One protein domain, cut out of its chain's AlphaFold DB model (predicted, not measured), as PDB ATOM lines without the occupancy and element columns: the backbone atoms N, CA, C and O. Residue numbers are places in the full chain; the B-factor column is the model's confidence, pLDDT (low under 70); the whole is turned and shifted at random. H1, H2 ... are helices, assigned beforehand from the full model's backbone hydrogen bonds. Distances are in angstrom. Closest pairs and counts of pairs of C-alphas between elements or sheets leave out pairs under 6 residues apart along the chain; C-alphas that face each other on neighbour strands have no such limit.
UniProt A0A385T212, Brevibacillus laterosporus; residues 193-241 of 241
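Overview. This is residues 193 to 241 of the 241 residues of a protein of Brevibacillus laterosporus (UniProt A0A385T212). A hairpin of two short helices, H1 and H2, faces one long helix, H3, which runs past it apart from both, roughly along the longest axis; the link from H1 to H2 lies on the side toward H3. The printed part has 49 residues, with three named helices in the order H1, H2, H3 and no named strand: all helix. It is only just compact, close to loose, with a radius of gyration of the C-alphas of 11.1 A, and elongated, spanning 35 by 22 by 16 A.

Along the chain. H1 is residues 193 to 201, 12.3 A, from C-alpha 193 at (7.531, 50.356, 11.390). H2 is residues 208 to 214, 10.1 A. H3 is residues 223 to 239, 24.4 A, ending at C-alpha 239 at (20.730, 29.807, 14.196).

Arrangement. H1 and H2 form a helical hairpin and touch, the closest C-alphas being those of Val 196 and Pro 208, 6.2 A apart. They run opposite ways at a steep tilt of 43 degrees. H3 is apart from H1 and from H2. In H1, H2 and H3 every O i to N i+4 pair is within hydrogen-bond range.

Size, cuts and confidence. The C-alphas farthest apart, of Asn 218 and Ala 241, are 35.0 A apart. The printed part has no cut, and both links are short. Residues 240 to 241 are under 70 in pLDDT.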
ATOM      1  N   GLU A 193       6.706  49.855  10.286       84.44
ATOM      2  CA  GLU A 193       7.531  50.356  11.390       84.44
ATOM      3  C   GLU A 193       7.789  49.256  12.421       84.44
ATOM      4  O   GLU A 193       8.940  49.026  12.798       84.44
ATOM      5  N   LEU A 194       6.751  48.500  12.798       80.25
ATOM      6  CA  LEU A 194       6.895  47.346  13.692       80.25
ATOM      7  C   LEU A 194       7.763  46.248  13.068       80.25
ATOM      8  O   LEU A 194       8.565  45.625  13.766       80.25
ATOM      9  N   ALA A 195       7.649  46.027  11.755       84.06
ATOM     10  CA  ALA A 195       8.506  45.082  11.045       84.06
ATOM     11  C   ALA A 195       9.983  45.519  11.077       84.06
ATOM     12  O   ALA A 195      10.863  44.703  11.359       84.06
ATOM     13  N   VAL A 196      10.272  46.803  10.841       89.44
ATOM     14  CA  VAL A 196      11.633  47.353  10.944       89.44
ATOM     15  C   VAL A 196      12.165  47.224  12.372       89.44
ATOM     16  O   VAL A 196      13.292  46.762  12.559       89.44
ATOM     17  N   ASP A 197      11.364  47.564  13.379       85.75
ATOM     18  CA  ASP A 197      11.766  47.490  14.785       85.75
ATOM     19  C   ASP A 197      12.070  46.041  15.212       85.75
ATOM     20  O   ASP A 197      13.086  45.786  15.868       85.75
ATOM     21  N   ALA A 198      11.277  45.066  14.755       84.94
ATOM     22  CA  ALA A 198      11.538  43.644  14.980       84.94
ATOM     23  C   ALA A 198      12.868  43.189  14.349       84.94
ATOM     24  O   ALA A 198      13.654  42.475  14.983       84.94
ATOM     25  N   LEU A 199      13.174  43.637  13.126       92.31
ATOM     26  CA  LEU A 199      14.446  43.332  12.461       92.31
ATOM     27  C   LEU A 199      15.645  43.976  13.176       92.31
ATOM     28  O   LEU A 199      16.723  43.373  13.217       92.31
ATOM     29  N   VAL A 200      15.480  45.168  13.757       91.94
ATOM     30  CA  VAL A 200      16.504  45.802  14.603       91.94
ATOM     31  C   VAL A 200      16.718  44.996  15.883       91.94
ATOM     32  O   VAL A 200      17.860  44.694  16.232       91.94
ATOM     33  N   GLN A 201      15.643  44.596  16.566       88.88
ATOM     34  CA  GLN A 201      15.719  43.809  17.800       88.88
ATOM     35  C   GLN A 201      16.409  42.457  17.572       88.88
ATOM     36  O   GLN A 201      17.248  42.041  18.374       88.88
ATOM     37  N   ALA A 202      16.119  41.810  16.441       87.94
ATOM     38  CA  ALA A 202      16.774  40.579  16.004       87.94
ATOM     39  C   ALA A 202      18.220  40.789  15.508       87.94
ATOM     40  O   ALA A 202      18.889  39.827  15.128       87.94
ATOM     41  N   LYS A 203      18.725  42.034  15.509       92.88
ATOM     42  CA  LYS A 203      20.043  42.437  14.985       92.88
ATOM     43  C   LYS A 203      20.248  42.060  13.513       92.88
ATOM     44  O   LYS A 203      21.378  41.865  13.065       92.88
ATOM     45  N   ILE A 204      19.156  41.959  12.759       94.94
ATOM     46  CA  ILE A 204      19.162  41.643  11.328       94.94
ATOM     47  C   ILE A 204      19.487  42.897  10.513       94.94
ATOM     48  O   ILE A 204      20.198  42.814   9.512       94.94
ATOM     49  N   ILE A 205      19.028  44.065  10.962       94.81
ATOM     50  CA  ILE A 205      19.404  45.370  10.406       94.81
ATOM     51  C   ILE A 205      19.934  46.281  11.517       94.81
ATOM     52  O   ILE A 205      19.567  46.142  12.679       94.81
ATOM     53  N   THR A 206      20.798  47.226  11.154       92.94
ATOM     54  CA  THR A 206      21.401  48.201  12.086       92.94
ATOM     55  C   THR A 206      21.096  49.652  11.711       92.94
ATOM     56  O   THR A 206      21.575  50.577  12.359       92.94
ATOM     57  N   SER A 207      20.308  49.855  10.657       94.12
ATOM     58  CA  SER A 207      20.072  51.143  10.003       94.12
ATOM     59  C   SER A 207      18.571  51.412   9.801       94.12
ATOM     60  O   SER A 207      18.136  51.577   8.662       94.12
ATOM     61  N   PRO A 208      17.750  51.425  10.869       93.31
ATOM     62  CA  PRO A 208      16.290  51.516  10.757       93.31
ATOM     63  C   PRO A 208      15.818  52.701   9.910       93.31
ATOM     64  O   PRO A 208      15.001  52.509   9.016       93.31
ATOM     65  N   ASP A 209      16.395  53.888  10.111       94.56
ATOM     66  CA  ASP A 209      16.003  55.107   9.387       94.56
ATOM     67  C   ASP A 209      16.185  54.973   7.872       94.56
ATOM     68  O   ASP A 209      15.354  55.432   7.089       94.56
ATOM     69  N   TYR A 210      17.242  54.276   7.442       95.38
ATOM     70  CA  TYR A 210      17.473  54.011   6.028       95.38
ATOM     71  C   TYR A 210      16.341  53.164   5.433       95.38
ATOM     72  O   TYR A 210      15.848  53.473   4.348       95.38
ATOM     73  N   TRP A 211      15.907  52.113   6.131       94.81
ATOM     74  CA  TRP A 211      14.828  51.245   5.655       94.81
ATOM     75  C   TRP A 211      13.485  51.974   5.662       94.81
ATOM     76  O   TRP A 211      12.778  51.921   4.659       94.81
ATOM     77  N   LYS A 212      13.196  52.739   6.722       91.62
ATOM     78  CA  LYS A 212      11.986  53.570   6.850       91.62
ATOM     79  C   LYS A 212      11.864  54.600   5.721       91.62
ATOM     80  O   LYS A 212      10.774  54.845   5.220       91.62
ATOM     81  N   GLN A 213      12.987  55.153   5.258       93.06
ATOM     82  CA  GLN A 213      13.008  56.138   4.175       93.06
ATOM     83  C   GLN A 213      12.989  55.523   2.763       93.06
ATOM     84  O   GLN A 213      12.419  56.118   1.850       93.06
ATOM     85  N   ASN A 214      13.642  54.374   2.554       93.56
ATOM     86  CA  ASN A 214      13.955  53.876   1.206       93.56
ATOM     87  C   ASN A 214      13.186  52.611   0.796       93.56
ATOM     88  O   ASN A 214      13.036  52.365  -0.398       93.56
ATOM     89  N   ALA A 215      12.689  51.812   1.744       91.75
ATOM     90  CA  ALA A 215      11.924  50.592   1.473       91.75
ATOM     91  C   ALA A 215      10.407  50.838   1.584       91.75
ATOM     92  O   ALA A 215       9.681  50.113   2.252       91.75
ATOM     93  N   VAL A 216       9.941  51.879   0.895       84.25
ATOM     94  CA  VAL A 216       8.538  52.320   0.817       84.25
ATOM     95  C   VAL A 216       8.037  52.243  -0.633       84.25
ATOM     96  O   VAL A 216       8.855  52.072  -1.544       84.25
ATOM     97  N   PRO A 217       6.726  52.375  -0.915       80.69
ATOM     98  CA  PRO A 217       6.234  52.434  -2.290       80.69
ATOM     99  C   PRO A 217       6.963  53.506  -3.117       80.69
ATOM    100  O   PRO A 217       7.033  54.665  -2.716       80.69
ATOM    101  N   ASN A 218       7.501  53.114  -4.276       85.06
ATOM    102  CA  ASN A 218       8.368  53.929  -5.149       85.06
ATOM    103  C   ASN A 218       9.744  54.320  -4.564       85.06
ATOM    104  O   ASN A 218      10.470  55.097  -5.185       85.06
ATOM    105  N   GLY A 219      10.122  53.785  -3.402       88.44
ATOM    106  CA  GLY A 219      11.461  53.921  -2.840       88.44
ATOM    107  C   GLY A 219      12.494  53.058  -3.574       88.44
ATOM    108  O   GLY A 219      12.155  52.078  -4.242       88.44
ATOM    109  N   ILE A 220      13.771  53.429  -3.460       93.81
ATOM    110  CA  ILE A 220      14.892  52.695  -4.061       93.81
ATOM    111  C   ILE A 220      15.799  52.187  -2.947       93.81
ATOM    112  O   ILE A 220      16.466  52.965  -2.269       93.81
ATOM    113  N   VAL A 221      15.879  50.866  -2.800       95.62
ATOM    114  CA  VAL A 221      16.816  50.223  -1.875       95.62
ATOM    115  C   VAL A 221      18.146  49.976  -2.586       95.62
ATOM    116  O   VAL A 221      18.216  49.240  -3.568       95.62
ATOM    117  N   VAL A 222      19.221  50.561  -2.060       96.06
ATOM    118  CA  VAL A 222      20.604  50.278  -2.462       96.06
ATOM    119  C   VAL A 222      20.919  48.792  -2.273       96.06
ATOM    120  O   VAL A 222      20.675  48.214  -1.210       96.06
ATOM    121  N   GLY A 223      21.513  48.185  -3.304       94.56
ATOM    122  CA  GLY A 223      21.785  46.748  -3.364       94.56
ATOM    123  C   GLY A 223      22.618  46.207  -2.199       94.56
ATOM    124  O   GLY A 223      22.343  45.107  -1.732       94.56
ATOM    125  N   ASP A 224      23.569  46.982  -1.672       94.94
ATOM    126  CA  ASP A 224      24.406  46.558  -0.541       94.94
ATOM    127  C   ASP A 224      23.593  46.343   0.743       94.94
ATOM    128  O   ASP A 224      23.804  45.362   1.461       94.94
ATOM    129  N   TYR A 225      22.605  47.206   1.002       94.44
ATOM    130  CA  TYR A 225      21.701  47.056   2.143       94.44
ATOM    131  C   TYR A 225      20.815  45.819   1.978       94.44
ATOM    132  O   TYR A 225      20.672  45.033   2.916       94.44
ATOM    133  N   ALA A 226      20.279  45.597   0.773       95.25
ATOM    134  CA  ALA A 226      19.501  44.399   0.461       95.25
ATOM    135  C   ALA A 226      20.341  43.118   0.607       95.25
ATOM    136  O   ALA A 226      19.905  42.152   1.232       95.25
ATOM    137  N   ALA A 227      21.576  43.118   0.100       95.62
ATOM    138  CA  ALA A 227      22.493  41.989   0.211       95.62
ATOM    139  C   ALA A 227      22.837  41.676   1.675       95.62
ATOM    140  O   ALA A 227      22.895  40.503   2.056       95.62
ATOM    141  N   GLN A 228      23.044  42.701   2.506       95.06
ATOM    142  CA  GLN A 228      23.318  42.516   3.929       95.06
ATOM    143  C   GLN A 228      22.098  41.972   4.682       95.06
ATOM    144  O   GLN A 228      22.249  41.033   5.464       95.06
ATOM    145  N   LEU A 229      20.896  42.488   4.400       95.44
ATOM    146  CA  LEU A 229      19.636  41.973   4.946       95.44
ATOM    147  C   LEU A 229      19.462  40.480   4.625       95.44
ATOM    148  O   LEU A 229      19.214  39.687   5.530       95.44
ATOM    149  N   ILE A 230      19.666  40.082   3.364       96.00
ATOM    150  CA  ILE A 230      19.554  38.679   2.927       96.00
ATOM    151  C   ILE A 230      20.540  37.783   3.689       96.00
ATOM    152  O   ILE A 230      20.152  36.731   4.200       96.00
ATOM    153  N   LYS A 231      21.811  38.194   3.801       95.69
ATOM    154  CA  LYS A 231      22.838  37.431   4.534       95.69
ATOM    155  C   LYS A 231      22.487  37.285   6.014       95.69
ATOM    156  O   LYS A 231      22.596  36.191   6.564       95.69
ATOM    157  N   ASN A 232      22.052  38.371   6.649       95.12
ATOM    158  CA  ASN A 232      21.703  38.376   8.066       95.12
ATOM    159  C   ASN A 232      20.474  37.505   8.339       95.12
ATOM    160  O   ASN A 232      20.493  36.717   9.280       95.12
ATOM    161  N   MET A 233      19.461  37.571   7.474       94.00
ATOM    162  CA  MET A 233      18.277  36.721   7.573       94.00
ATOM    163  C   MET A 233      18.628  35.237   7.407       94.00
ATOM    164  O   MET A 233      18.207  34.406   8.206       94.00
ATOM    165  N   ALA A 234      19.467  34.891   6.424       93.06
ATOM    166  CA  ALA A 234      19.925  33.515   6.233       93.06
ATOM    167  C   ALA A 234      20.682  32.972   7.459       93.06
ATOM    168  O   ALA A 234      20.520  31.807   7.817       93.06
ATOM    169  N   ASN A 235      21.492  33.806   8.115       91.31
ATOM    170  CA  ASN A 235      22.187  33.432   9.347       91.31
ATOM    171  C   ASN A 235      21.222  33.279  10.529       91.31
ATOM    172  O   ASN A 235      21.338  32.312  11.276       91.31
ATOM    173  N   TYR A 236      20.261  34.194  10.673       88.88
ATOM    174  CA  TYR A 236      19.235  34.139  11.715       88.88
ATOM    175  C   TYR A 236      18.419  32.842  11.632       88.88
ATOM    176  O   TYR A 236      18.280  32.132  12.624       88.88
ATOM    177  N   LEU A 237      17.973  32.472  10.429       84.69
ATOM    178  CA  LEU A 237      17.215  31.239  10.196       84.69
ATOM    179  C   LEU A 237      18.037  29.972  10.471       84.69
ATOM    180  O   LEU A 237      17.497  28.999  10.983       84.69
ATOM    181  N   LYS A 238      19.344  29.980  10.176       85.94
ATOM    182  CA  LYS A 238      20.242  28.860  10.505       85.94
ATOM    183  C   LYS A 238      20.517  28.723  12.001       85.94
ATOM    184  O   LYS A 238      20.820  27.627  12.445       85.94
ATOM    185  N   ALA A 239      20.470  29.818  12.757       78.19
ATOM    186  CA  ALA A 239      20.730  29.807  14.196       78.19
ATOM    187  C   ALA A 239      19.529  29.309  15.024       78.19
ATOM    188  O   ALA A 239      19.711  28.939  16.181       78.19
ATOM    189  N   GLY A 240      18.321  29.321  14.449       55.44
ATOM    190  CA  GLY A 240      17.088  28.832  15.074       55.44
ATOM    191  C   GLY A 240      16.604  27.460  14.585       55.44
ATOM    192  O   GLY A 240      15.506  27.063  14.973       55.44
ATOM    193  N   ALA A 241      17.374  26.773  13.734       45.50
ATOM    194  CA  ALA A 241      17.071  25.452  13.170       45.50
ATOM    195  C   ALA A 241      17.922  24.339  13.797       45.50
ATOM    196  O   ALA A 241      19.081  24.624  14.178       45.50
TER     197      ALA A 241